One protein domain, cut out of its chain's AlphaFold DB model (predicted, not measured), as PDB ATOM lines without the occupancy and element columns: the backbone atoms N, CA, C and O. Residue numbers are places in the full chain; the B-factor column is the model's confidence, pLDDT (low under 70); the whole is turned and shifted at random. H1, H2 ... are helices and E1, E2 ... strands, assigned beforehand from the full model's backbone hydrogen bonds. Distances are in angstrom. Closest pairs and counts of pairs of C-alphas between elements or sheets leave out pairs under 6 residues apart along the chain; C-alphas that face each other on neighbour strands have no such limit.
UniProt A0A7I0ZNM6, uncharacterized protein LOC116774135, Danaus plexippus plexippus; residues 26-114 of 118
ATOM      1  N   PRO A  26     -19.756 -32.762  24.929       57.75
ATOM      2  CA  PRO A  26     -18.508 -33.488  25.103       57.75
ATOM      3  C   PRO A  26     -18.357 -34.463  23.938       57.75
ATOM      4  O   PRO A  26     -19.313 -35.158  23.583       57.75
ATOM      5  N   LEU A  27     -17.190 -34.433  23.294       61.88
ATOM      6  CA  LEU A  27     -16.904 -35.289  22.154       61.88
ATOM      7  C   LEU A  27     -17.043 -36.742  22.632       61.88
ATOM      8  O   LEU A  27     -16.348 -37.166  23.552       61.88
ATOM      9  N   ASP A  28     -18.003 -37.472  22.075       66.62
ATOM     10  CA  ASP A  28     -18.282 -38.848  22.474       66.62
ATOM     11  C   ASP A  28     -17.101 -39.753  22.061       66.62
ATOM     12  O   ASP A  28     -16.876 -40.002  20.877       66.62
ATOM     13  N   ASP A  29     -16.301 -40.205  23.031       71.88
ATOM     14  CA  ASP A  29     -15.046 -40.949  22.814       71.88
ATOM     15  C   ASP A  29     -15.272 -42.462  22.639       71.88
ATOM     16  O   ASP A  29     -14.538 -43.304  23.170       71.88
ATOM     17  N   THR A  30     -16.312 -42.857  21.899       83.38
ATOM     18  CA  THR A  30     -16.522 -44.282  21.613       83.38
ATOM     19  C   THR A  30     -15.401 -44.838  20.722       83.38
ATOM     20  O   THR A  30     -14.868 -44.133  19.854       83.38
ATOM     21  N   PRO A  31     -15.041 -46.131  20.859       82.62
ATOM     22  CA  PRO A  31     -14.070 -46.776  19.975       82.62
ATOM     23  C   PRO A  31     -14.417 -46.641  18.485       82.62
ATOM     24  O   PRO A  31     -13.520 -46.459  17.665       82.62
ATOM     25  N   GLU A  32     -15.709 -46.679  18.148       85.25
ATOM     26  CA  GLU A  32     -16.199 -46.532  16.776       85.25
ATOM     27  C   GLU A  32     -15.953 -45.118  16.227       85.25
ATOM     28  O   GLU A  32     -15.487 -44.960  15.098       85.25
ATOM     29  N   LEU A  33     -16.220 -44.078  17.025       82.62
ATOM     30  CA  LEU A  33     -15.984 -42.692  16.617       82.62
ATOM     31  C   LEU A  33     -14.494 -42.397  16.453       82.62
ATOM     32  O   LEU A  33     -14.103 -41.785  15.458       82.62
ATOM     33  N   ARG A  34     -13.652 -42.907  17.358       82.12
ATOM     34  CA  ARG A  34     -12.192 -42.805  17.229       82.12
ATOM     35  C   ARG A  34     -11.681 -43.452  15.947       82.12
ATOM     36  O   ARG A  34     -10.813 -42.896  15.278       82.12
ATOM     37  N   GLU A  35     -12.211 -44.620  15.591       85.56
ATOM     38  CA  GLU A  35     -11.830 -45.302  14.357       85.56
ATOM     39  C   GLU A  35     -12.261 -44.509  13.118       85.56
ATOM     40  O   GLU A  35     -11.448 -44.287  12.220       85.56
ATOM     41  N   LYS A  36     -13.495 -43.995  13.089       88.25
ATOM     42  CA  LYS A  36     -13.972 -43.134  11.993       88.25
ATOM     43  C   LYS A  36     -13.151 -41.853  11.863       88.25
ATOM     44  O   LYS A  36     -12.814 -41.447  10.751       88.25
ATOM     45  N   PHE A  37     -12.790 -41.234  12.982       87.12
ATOM     46  CA  PHE A  37     -11.951 -40.040  12.993       87.12
ATOM     47  C   PHE A  37     -10.540 -40.341  12.463       87.12
ATOM     48  O   PHE A  37     -10.017 -39.606  11.623       87.12
ATOM     49  N   ALA A  38      -9.949 -41.471  12.861       88.19
ATOM     50  CA  ALA A  38      -8.683 -41.944  12.308       88.19
ATOM     51  C   ALA A  38      -8.770 -42.155  10.788       88.19
ATOM     52  O   ALA A  38      -7.923 -41.660  10.043       88.19
ATOM     53  N   GLN A  39      -9.821 -42.831  10.312       91.62
ATOM     54  CA  GLN A  39     -10.058 -43.077   8.888       91.62
ATOM     55  C   GLN A  39     -10.206 -41.772   8.095       91.62
ATOM     56  O   GLN A  39      -9.624 -41.649   7.015       91.62
ATOM     57  N   TYR A  40     -10.922 -40.781   8.640       92.31
ATOM     58  CA  TYR A  40     -11.022 -39.446   8.053       92.31
ATOM     59  C   TYR A  40      -9.637 -38.819   7.857       92.31
ATOM     60  O   TYR A  40      -9.304 -38.373   6.758       92.31
ATOM     61  N   HIS A  41      -8.789 -38.849   8.886       94.19
ATOM     62  CA  HIS A  41      -7.435 -38.306   8.795       94.19
ATOM     63  C   HIS A  41      -6.539 -39.087   7.834       94.19
ATOM     64  O   HIS A  41      -5.823 -38.474   7.043       94.19
ATOM     65  N   CYS A  42      -6.628 -40.418   7.813       93.88
ATOM     66  CA  CYS A  42      -5.920 -41.240   6.833       93.88
ATOM     67  C   CYS A  42      -6.351 -40.928   5.393       93.88
ATOM     68  O   CYS A  42      -5.524 -40.926   4.483       93.88
ATOM     69  N   TYR A  43      -7.637 -40.652   5.164       94.88
ATOM     70  CA  TYR A  43      -8.144 -40.235   3.857       94.88
ATOM     71  C   TYR A  43      -7.630 -38.844   3.467       94.88
ATOM     72  O   TYR A  43      -7.129 -38.652   2.357       94.88
ATOM     73  N   LYS A  44      -7.695 -37.879   4.389       94.31
ATOM     74  CA  LYS A  44      -7.211 -36.516   4.154       94.31
ATOM     75  C   LYS A  44      -5.710 -36.478   3.898       94.31
ATOM     76  O   LYS A  44      -5.288 -35.755   3.005       94.31
ATOM     77  N   LEU A  45      -4.926 -37.309   4.584       94.12
ATOM     78  CA  LEU A  45      -3.488 -37.434   4.349       94.12
ATOM     79  C   LEU A  45      -3.163 -37.805   2.893       94.12
ATOM     80  O   LEU A  45      -2.264 -37.216   2.306       94.12
ATOM     81  N   LYS A  46      -3.925 -38.719   2.274       93.69
ATOM     82  CA  LYS A  46      -3.705 -39.144   0.872       93.69
ATOM     83  C   LYS A  46      -3.908 -38.029  -0.153       93.69
ATOM     84  O   LYS A  46      -3.404 -38.132  -1.265       93.69
ATOM     85  N   THR A  47      -4.686 -37.010   0.198       93.94
ATOM     86  CA  THR A  47      -4.990 -35.858  -0.664       93.94
ATOM     87  C   THR A  47      -4.287 -34.583  -0.193       93.94
ATOM     88  O   THR A  47      -4.535 -33.506  -0.729       93.94
ATOM     89  N   CYS A  48      -3.416 -34.696   0.812       93.19
ATOM     90  CA  CYS A  48      -2.724 -33.570   1.411       93.19
ATOM     91  C   CYS A  48      -1.489 -33.186   0.589       93.19
ATOM     92  O   CYS A  48      -0.782 -34.053   0.078       93.19
ATOM     93  N   THR A  49      -1.228 -31.887   0.469       93.88
ATOM     94  CA  THR A  49       0.012 -31.363  -0.116       93.88
ATOM     95  C   THR A  49       0.864 -30.811   1.024       93.88
ATOM     96  O   THR A  49       0.391 -29.881   1.677       93.88
ATOM     97  N   PRO A  50       2.057 -31.380   1.290       90.44
ATOM     98  CA  PRO A  50       2.936 -30.917   2.359       90.44
ATOM     99  C   PRO A  50       3.331 -29.448   2.205       90.44
ATOM    100  O   PRO A  50       3.387 -28.919   1.089       90.44
ATOM    101  N   GLY A  51       3.663 -28.823   3.328       87.62
ATOM    102  CA  GLY A  51       4.010 -27.415   3.428       87.62
ATOM    103  C   GLY A  51       2.843 -26.527   3.863       87.62
ATOM    104  O   GLY A  51       1.754 -26.981   4.213       87.62
ATOM    105  N   GLY A  52       3.094 -25.219   3.849       88.06
ATOM    106  CA  GLY A  52       2.221 -24.224   4.465       88.06
ATOM    107  C   GLY A  52       2.854 -23.657   5.731       88.06
ATOM    108  O   GLY A  52       4.069 -23.479   5.785       88.06
ATOM    109  N   GLY A  53       2.018 -23.316   6.710       88.94
ATOM    110  CA  GLY A  53       2.454 -22.819   8.013       88.94
ATOM    111  C   GLY A  53       2.171 -23.824   9.132       88.94
ATOM    112  O   GLY A  53       1.340 -24.720   8.943       88.94
ATOM    113  N   PRO A  54       2.812 -23.635  10.298       90.81
ATOM    114  CA  PRO A  54       2.600 -24.486  11.453       90.81
ATOM    115  C   PRO A  54       1.141 -24.448  11.897       90.81
ATOM    116  O   PRO A  54       0.483 -23.404  11.861       90.81
ATOM    117  N   VAL A  55       0.640 -25.598  12.335       92.69
ATOM    118  CA  VAL A  55      -0.719 -25.746  12.857       92.69
ATOM    119  C   VAL A  55      -0.701 -26.298  14.263       92.69
ATOM    120  O   VAL A  55       0.221 -26.998  14.667       92.69
ATOM    121  N   CYS A  56      -1.756 -26.008  15.009       92.31
ATOM    122  CA  CYS A  56      -1.867 -26.406  16.396       92.31
ATOM    123  C   CYS A  56      -2.958 -27.465  16.552       92.31
ATOM    124  O   CYS A  56      -4.053 -27.347  15.997       92.31
ATOM    125  N   GLY A  57      -2.642 -28.524  17.289       92.00
ATOM    126  CA  GLY A  57      -3.587 -29.549  17.695       92.00
ATOM    127  C   GLY A  57      -3.703 -29.606  19.210       92.00
ATOM    128  O   GLY A  57      -2.711 -29.476  19.922       92.00
ATOM    129  N   PHE A  58      -4.916 -29.820  19.694       89.88
ATOM    130  CA  PHE A  58      -5.220 -29.973  21.110       89.88
ATOM    131  C   PHE A  58      -5.610 -31.420  21.408       89.88
ATOM    132  O   PHE A  58      -6.460 -31.984  20.715       89.88
ATOM    133  N   ASP A  59      -4.976 -32.007  22.419       87.31
ATOM    134  CA  ASP A  59      -5.364 -33.294  22.997       87.31
ATOM    135  C   ASP A  59      -6.269 -33.011  24.200       87.31
ATOM    136  O   ASP A  59      -5.829 -32.486  25.226       87.31
ATOM    137  N   ASP A  60      -7.551 -33.332  24.059       80.56
ATOM    138  CA  ASP A  60      -8.576 -33.101  25.073       80.56
ATOM    139  C   ASP A  60      -8.424 -34.013  26.297       80.56
ATOM    140  O   ASP A  60      -8.838 -33.641  27.396       80.56
ATOM    141  N   LYS A  61      -7.788 -35.179  26.139       80.12
ATOM    142  CA  LYS A  61      -7.618 -36.173  27.209       80.12
ATOM    143  C   LYS A  61      -6.502 -35.792  28.156       80.12
ATOM    144  O   LYS A  61      -6.630 -35.947  29.367       80.12
ATOM    145  N   GLN A  62      -5.390 -35.343  27.595       77.81
ATOM    146  CA  GLN A  62      -4.209 -34.969  28.368       77.81
ATOM    147  C   GLN A  62      -4.107 -33.455  28.585       77.81
ATOM    148  O   GLN A  62      -3.256 -33.014  29.354       77.81
ATOM    149  N   VAL A  63      -4.989 -32.670  27.957       81.31
ATOM    150  CA  VAL A  63      -5.063 -31.210  28.088       81.31
ATOM    151  C   VAL A  63      -3.716 -30.562  27.741       81.31
ATOM    152  O   VAL A  63      -3.169 -29.766  28.503       81.31
ATOM    153  N   TYR A  64      -3.158 -30.923  26.582       83.81
ATOM    154  CA  TYR A  64      -1.932 -30.308  26.060       83.81
ATOM    155  C   TYR A  64      -2.066 -29.922  24.589       83.81
ATOM    156  O   TYR A  64      -2.948 -30.389  23.862       83.81
ATOM    157  N   LEU A  65      -1.166 -29.039  24.167       88.19
ATOM    158  CA  LEU A  65      -1.065 -28.520  22.815       88.19
ATOM    159  C   LEU A  65       0.136 -29.133  22.101       88.19
ATOM    160  O   LEU A  65       1.229 -29.258  22.651       88.19
ATOM    161  N   ALA A  66      -0.051 -29.463  20.836       88.62
ATOM    162  CA  ALA A  66       1.022 -29.854  19.947       88.62
ATOM    163  C   ALA A  66       1.054 -28.931  18.736       88.62
ATOM    164  O   ALA A  66       0.029 -28.696  18.097       88.62
ATOM    165  N   GLU A  67       2.237 -28.425  18.412       90.81
ATOM    166  CA  GLU A  67       2.475 -27.716  17.161       90.81
ATOM    167  C   GLU A  67       3.044 -28.674  16.131       90.81
ATOM    168  O   GLU A  67       4.063 -29.328  16.359       90.81
ATOM    169  N   PHE A  68       2.395 -28.725  14.983       91.12
ATOM    170  CA  PHE A  68       2.796 -29.510  13.833       91.12
ATOM    171  C   PHE A  68       3.346 -28.579  12.764       91.12
ATOM    172  O   PHE A  68       2.872 -27.453  12.617       91.12
ATOM    173  N   GLU A  69       4.332 -29.061  12.015       91.69
ATOM    174  CA  GLU A  69       4.950 -28.315  10.913       91.69
ATOM    175  C   GLU A  69       3.923 -27.879   9.862       91.69
ATOM    176  O   GLU A  69       3.958 -26.737   9.405       91.69
ATOM    177  N   ASP A  70       2.976 -28.760   9.530       92.56
ATOM    178  CA  ASP A  70       1.861 -28.459   8.643       92.56
ATOM    179  C   ASP A  70       0.607 -29.311   8.946       92.56
ATOM    180  O   ASP A  70       0.579 -30.188   9.822       92.56
ATOM    181  N   MET A  71      -0.474 -29.053   8.198       92.81
ATOM    182  CA  MET A  71      -1.725 -29.821   8.287       92.81
ATOM    183  C   MET A  71      -1.568 -31.303   7.935       92.81
ATOM    184  O   MET A  71      -2.286 -32.147   8.482       92.81
ATOM    185  N   CYS A  72      -0.668 -31.639   7.012       93.69
ATOM    186  CA  CYS A  72      -0.428 -33.018   6.609       93.69
ATOM    187  C   CYS A  72       0.230 -33.802   7.742       93.69
ATOM    188  O   CYS A  72      -0.186 -34.931   8.009       93.69
ATOM    189  N   THR A  73       1.175 -33.197   8.462       93.25
ATOM    190  CA  THR A  73       1.782 -33.758   9.667       93.25
ATOM    191  C   THR A  73       0.709 -34.052  10.719       93.25
ATOM    192  O   THR A  73       0.648 -35.172  11.229       93.25
ATOM    193  N   LEU A  74      -0.224 -33.125  10.972       92.69
ATOM    194  CA  LEU A  74      -1.351 -33.365  11.890       92.69
ATOM    195  C   LEU A  74      -2.211 -34.559  11.440       92.69
ATOM    196  O   LEU A  74      -2.538 -35.444  12.235       92.69
ATOM    197  N   HIS A  75      -2.568 -34.628  10.154       93.94
ATOM    198  CA  HIS A  75      -3.335 -35.749   9.603       93.94
ATOM    199  C   HIS A  75      -2.589 -37.087   9.695       93.94
ATOM    200  O   HIS A  75      -3.208 -38.110   9.989       93.94
ATOM    201  N   LYS A  76      -1.270 -37.088   9.494       92.56
ATOM    202  CA  LYS A  76      -0.407 -38.266   9.641       92.56
ATOM    203  C   LYS A  76      -0.441 -38.801  11.069       92.56
ATOM    204  O   LYS A  76      -0.735 -39.983  11.259       92.56
ATOM    205  N   VAL A  77      -0.261 -37.928  12.060       90.81
ATOM    206  CA  VAL A  77      -0.328 -38.312  13.477       90.81
ATOM    207  C   VAL A  77      -1.697 -38.854  13.840       90.81
ATOM    208  O   VAL A  77      -1.790 -39.922  14.439       90.81
ATOM    209  N   ASN A  78      -2.771 -38.173  13.450       91.75
ATOM    210  CA  ASN A  78      -4.117 -38.635  13.772       91.75
ATOM    211  C   ASN A  78      -4.493 -39.936  13.063       91.75
ATOM    212  O   ASN A  78      -5.219 -40.747  13.638       91.75
ATOM    213  N   CYS A  79      -3.978 -40.170  11.856       91.62
ATOM    214  CA  CYS A  79      -4.139 -41.443  11.168       91.62
ATOM    215  C   CYS A  79      -3.468 -42.590  11.950       91.62
ATOM    216  O   CYS A  79      -4.083 -43.633  12.165       91.62
ATOM    217  N   GLN A  80      -2.239 -42.390  12.440       88.12
ATOM    218  CA  GLN A  80      -1.481 -43.424  13.158       88.12
ATOM    219  C   GLN A  80      -1.934 -43.613  14.615       88.12
ATOM    220  O   GLN A  80      -2.071 -44.741  15.086       88.12
ATOM    221  N   LYS A  81      -2.197 -42.517  15.332       81.62
ATOM    222  CA  LYS A  81      -2.541 -42.500  16.766       81.62
ATOM    223  C   LYS A  81      -4.045 -42.544  17.043       81.62
ATOM    224  O   LYS A  81      -4.468 -42.328  18.175       81.62
ATOM    225  N   ARG A  82      -4.859 -42.870  16.034       78.94
ATOM    226  CA  ARG A  82      -6.324 -42.986  16.132       78.94
ATOM    227  C   ARG A  82      -7.022 -41.713  16.632       78.94
ATOM    228  O   ARG A  82      -7.897 -41.796  17.491       78.94
ATOM    229  N   GLY A  83      -6.637 -40.560  16.089       71.75
ATOM    230  CA  GLY A  83      -7.367 -39.315  16.313       71.75
ATOM    231  C   GLY A  83      -7.083 -38.598  17.621       71.75
ATOM    232  O   GLY A  83      -8.023 -38.236  18.313       71.75
ATOM    233  N   LEU A  84      -5.811 -38.438  17.980       82.25
ATOM    234  CA  LEU A  84      -5.433 -37.875  19.276       82.25
ATOM    235  C   LEU A  84      -5.611 -36.352  19.355       82.25
ATOM    236  O   LEU A  84      -5.909 -35.825  20.417       82.25
ATOM    237  N   PHE A  85      -5.419 -35.650  18.238       89.31
ATOM    238  CA  PHE A  85      -5.375 -34.194  18.217       89.31
ATOM    239  C   PHE A  85      -6.551 -33.607  17.453       89.31
ATOM    240  O   PHE A  85      -6.791 -33.945  16.294       89.31
ATOM    241  N   THR A  86      -7.231 -32.641  18.051       89.38
ATOM    242  CA  THR A  86      -8.197 -31.806  17.339       89.38
ATOM    243  C   THR A  86      -7.494 -30.559  16.833       89.38
ATOM    244  O   THR A  86      -6.855 -29.857  17.611       89.38
ATOM    245  N   TYR A  87      -7.599 -30.275  15.534       91.38
ATOM    246  CA  TYR A  87      -7.090 -29.019  14.985       91.38
ATOM    247  C   TYR A  87      -7.791 -27.830  15.648       91.38
ATOM    248  O   TYR A  87      -9.022 -27.788  15.701       91.38
ATOM    249  N   ILE A  88      -7.004 -26.857  16.097       91.19
ATOM    250  CA  ILE A  88      -7.496 -25.583  16.613       91.19
ATOM    251  C   ILE A  88      -6.886 -24.427  15.823       91.19
ATOM    252  O   ILE A  88      -5.763 -24.511  15.324       91.19
ATOM    253  N   ASP A  89      -7.636 -23.332  15.716       89.25
ATOM    254  CA  ASP A  89      -7.146 -22.129  15.051       89.25
ATOM    255  C   ASP A  89      -5.929 -21.542  15.783       89.25
ATOM    256  O   ASP A  89      -5.847 -21.578  17.012       89.25
ATOM    257  N   SER A  90      -5.006 -20.958  15.018       86.12
ATOM    258  CA  SER A  90      -3.797 -20.305  15.537       86.12
ATOM    259  C   SER A  90      -4.080 -19.290  16.654       86.12
ATOM    260  O   SER A  90      -3.407 -19.305  17.683       86.12
ATOM    261  N   THR A  91      -5.134 -18.481  16.517       87.56
ATOM    262  CA  THR A  91      -5.511 -17.473  17.519       87.56
ATOM    263  C   THR A  91      -5.956 -18.106  18.835       87.56
ATOM    264  O   THR A  91      -5.635 -17.606  19.915       87.56
ATOM    265  N   ILE A  92      -6.657 -19.241  18.755       88.19
ATOM    266  CA  ILE A  92      -7.082 -20.020  19.921       88.19
ATOM    267  C   ILE A  92      -5.863 -20.676  20.568       88.19
ATOM    268  O   ILE A  92      -5.733 -20.638  21.790       88.19
ATOM    269  N   CYS A  93      -4.952 -21.227  19.762       88.69
ATOM    270  CA  CYS A  93      -3.727 -21.856  20.246       88.69
ATOM    271  C   CYS A  93      -2.855 -20.875  21.040       88.69
ATOM    272  O   CYS A  93      -2.436 -21.190  22.154       88.69
ATOM    273  N   ASP A  94      -2.638 -19.663  20.526       88.69
ATOM    274  CA  ASP A  94      -1.856 -18.636  21.222       88.69
ATOM    275  C   ASP A  94      -2.521 -18.192  22.530       88.69
ATOM    276  O   ASP A  94      -1.857 -18.048  23.563       88.69
ATOM    277  N   GLY A  95      -3.849 -18.043  22.515       87.19
ATOM    278  CA  GLY A  95      -4.630 -17.753  23.714       87.19
ATOM    279  C   GLY A  95      -4.501 -18.850  24.771       87.19
ATOM    280  O   GLY A  95      -4.261 -18.554  25.943       87.19
ATOM    281  N   GLN A  96      -4.598 -20.117  24.362       86.38
ATOM    282  CA  GLN A  96      -4.450 -21.254  25.264       86.38
ATOM    283  C   GLN A  96      -3.028 -21.341  25.824       86.38
ATOM    284  O   GLN A  96      -2.878 -21.405  27.042       86.38
ATOM    285  N   LYS A  97      -1.978 -21.250  24.996       85.44
ATOM    286  CA  LYS A  97      -0.583 -21.224  25.480       85.44
ATOM    287  C   LYS A  97      -0.384 -20.181  26.576       85.44
ATOM    288  O   LYS A  97       0.186 -20.492  27.620       85.44
ATOM    289  N   LYS A  98      -0.891 -18.962  26.358       86.06
ATOM    290  CA  LYS A  98      -0.813 -17.887  27.347       86.06
ATOM    291  C   LYS A  98      -1.568 -18.250  28.628       86.06
ATOM    292  O   LYS A  98      -0.979 -18.205  29.703       86.06
ATOM    293  N   TYR A  99      -2.823 -18.679  28.508       84.75
ATOM    294  CA  TYR A  99      -3.653 -19.082  29.645       84.75
ATOM    295  C   TYR A  99      -2.986 -20.158  30.514       84.75
ATOM    296  O   TYR A  99      -2.902 -20.024  31.734       84.75
ATOM    297  N   TYR A 100      -2.442 -21.206  29.896       78.50
ATOM    298  CA  TYR A 100      -1.788 -22.286  30.633       78.50
ATOM    299  C   TYR A 100      -0.433 -21.875  31.220       78.50
ATOM    300  O   TYR A 100      -0.108 -22.308  32.325       78.50
ATOM    301  N   SER A 101       0.319 -20.996  30.547       80.75
ATOM    302  CA  SER A 101       1.563 -20.439  31.100       80.75
ATOM    303  C   SER A 101       1.333 -19.615  32.373       80.75
ATOM    304  O   SER A 101       2.186 -19.601  33.258       80.75
ATOM    305  N   GLU A 102       0.166 -18.970  32.489       82.81
ATOM    306  CA  GLU A 102      -0.242 -18.209  33.674       82.81
ATOM    307  C   GLU A 102      -0.744 -19.128  34.802       82.81
ATOM    308  O   GLU A 102      -0.463 -18.873  35.972       82.81
ATOM    309  N   LEU A 103      -1.448 -20.216  34.469       79.56
ATOM    310  CA  LEU A 103      -1.932 -21.197  35.450       79.56
ATOM    311  C   LEU A 103      -0.820 -22.059  36.056       79.56
ATOM    312  O   LEU A 103      -0.887 -22.414  37.233       79.56
ATOM    313  N   LYS A 104       0.172 -22.437  35.247       72.19
ATOM    314  CA  LYS A 104       1.288 -23.294  35.653       72.19
ATOM    315  C   LYS A 104       2.621 -22.690  35.200       72.19
ATOM    316  O   LYS A 104       3.210 -23.148  34.217       72.19
ATOM    317  N   PRO A 105       3.122 -21.662  35.906       64.81
ATOM    318  CA  PRO A 105       4.373 -21.016  35.538       64.81
ATOM    319  C   PRO A 105       5.528 -22.029  35.576       64.81
ATOM    320  O   PRO A 105       5.883 -22.545  36.633       64.81
ATOM    321  N   GLY A 106       6.101 -22.316  34.403       61.69
ATOM    322  CA  GLY A 106       7.218 -23.252  34.220       61.69
ATOM    323  C   GLY A 106       6.859 -24.607  33.594       61.69
ATOM    324  O   GLY A 106       7.771 -25.347  33.234       61.69
ATOM    325  N   GLU A 107       5.574 -24.929  33.406       62.97
ATOM    326  CA  GLU A 107       5.130 -26.149  32.716       62.97
ATOM    327  C   GLU A 107       4.733 -25.801  31.271       62.97
ATOM    328  O   GLU A 107       3.689 -25.196  31.025       62.97
ATOM    329  N   SER A 108       5.587 -26.139  30.296       62.22
ATOM    330  CA  SER A 108       5.242 -25.980  28.877       62.22
ATOM    331  C   SER A 108       4.217 -27.035  28.487       62.22
ATOM    332  O   SER A 108       4.525 -28.224  28.450       62.22
ATOM    333  N   ILE A 109       3.015 -26.585  28.148       70.81
ATOM    334  CA  ILE A 109       1.959 -27.444  27.608       70.81
ATOM    335  C   ILE A 109       2.045 -27.608  26.085       70.81
ATOM    336  O   ILE A 109       1.216 -28.304  25.512       70.81
ATOM    337  N   SER A 110       2.995 -26.935  25.421       67.88
ATOM    338  CA  SER A 110       3.187 -26.998  23.970       67.88
ATOM    339  C   SER A 110       4.422 -27.819  23.614       67.88
ATOM    340  O   SER A 110       5.522 -27.504  24.077       67.88
ATOM    341  N   VAL A 111       4.250 -28.825  22.757       74.31
ATOM    342  CA  VAL A 111       5.350 -29.603  22.168       74.31
ATOM    343  C   VAL A 111       5.340 -29.413  20.660       74.31
ATOM    344  O   VAL A 111       4.308 -29.598  20.020       74.31
ATOM    345  N   HIS A 112       6.487 -29.070  20.083       72.75
ATOM    346  CA  HIS A 112       6.620 -29.037  18.634       72.75
ATOM    347  C   HIS A 112       6.932 -30.448  18.123       72.75
ATOM    348  O   HIS A 112       8.025 -30.958  18.357       72.75
ATOM    349  N   LEU A 113       5.956 -31.069  17.460       69.94
ATOM    350  CA  LEU A 113       6.071 -32.379  16.828       69.94
ATOM    351  C   LEU A 113       6.436 -32.208  15.352       69.94
ATOM    352  O   LEU A 113       5.707 -31.580  14.583       69.94
ATOM    353  N   ASN A 114       7.560 -32.799  14.954       67.31
ATOM    354  CA  ASN A 114       7.992 -32.868  13.559       67.31
ATOM    355  C   ASN A 114       7.816 -34.283  12.993       67.31
ATOM    356  O   ASN A 114       7.558 -35.235  13.731       67.31
TER     357      ASN A 114
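What this domain is: This is residues 26 to 114 of the 118 residues of the protein "uncharacterized protein LOC116774135" of Danaus plexippus plexippus (UniProt A0A7I0ZNM6). A small twisted sheet of four strands stands between two helices, H3 over one face and H2 over the other, while the longest helix, H1, packs on H2 away from the sheet. Residues 102 to 107, of which 102 to 103 belong to H3, stick out. The 89 printed residues include three named helices and four named strands, in the order H1, E1, E2, H2, E3, H3, E4; the class is mixed, helices and strands, and the mixed sheet runs E3, E1, E2, E4. The whole is compact, with a radius of gyration of the C-alphas of 13.5 A and spans of 39 by 32 by 18 A.

Where its parts are: H1, residues 31 to 46, begins at C-alpha (-14.070, -46.776, 19.975) and is 23.0 A long. E1 is residues 55 to 59, E2 residues 64 to 68, H2 residues 71 to 80 and E3 residues 86 to 88. H3, residues 90 to 103, is 20.0 A long. E4, residues 110 to 113, ends at C-alpha (6.071, -32.379, 16.828).

How they stand to each other: E1 and E2 form an antiparallel hairpin, with N 57 and O 66 2.8 A apart. Edge strand E3 is antiparallel to E1, N 58 to O 86 2.8 A; edge strand E4 is parallel to E2, N 113 to O 67 2.8 A. H2 and H3 are on opposite faces, three layers in sum, at heights of 9.2 A and 9.8 A over the sheet. The closest C-alphas of H2 and E1 are those of Met 71 and Val 55, 6.2 A apart, and the closest of H3 and E1 are those of Cys 93 and Cys 56, 6.2 A apart. E2, H2, E3 and E3, H3, E4 are split strand-helix-strand units, same-way strands with others between, both crossovers right-handed. H1 touches H2, closest at the C-alphas of Cys 42 and Cys 79, 4.7 A, at a steep tilt of 43 degrees, opposite ways. Every O i to N i+4 pair is within hydrogen-bond range in H2 and H3, and 11 of 12 in H1.

The domain as a whole: The farthest C-alphas, Thr 47 and Pro 105, are 40.2 A apart. The printed part has no cut and no long link. Its pLDDT is under 70 at residues 26 to 28, 105 to 108, 110 and 113 to 114.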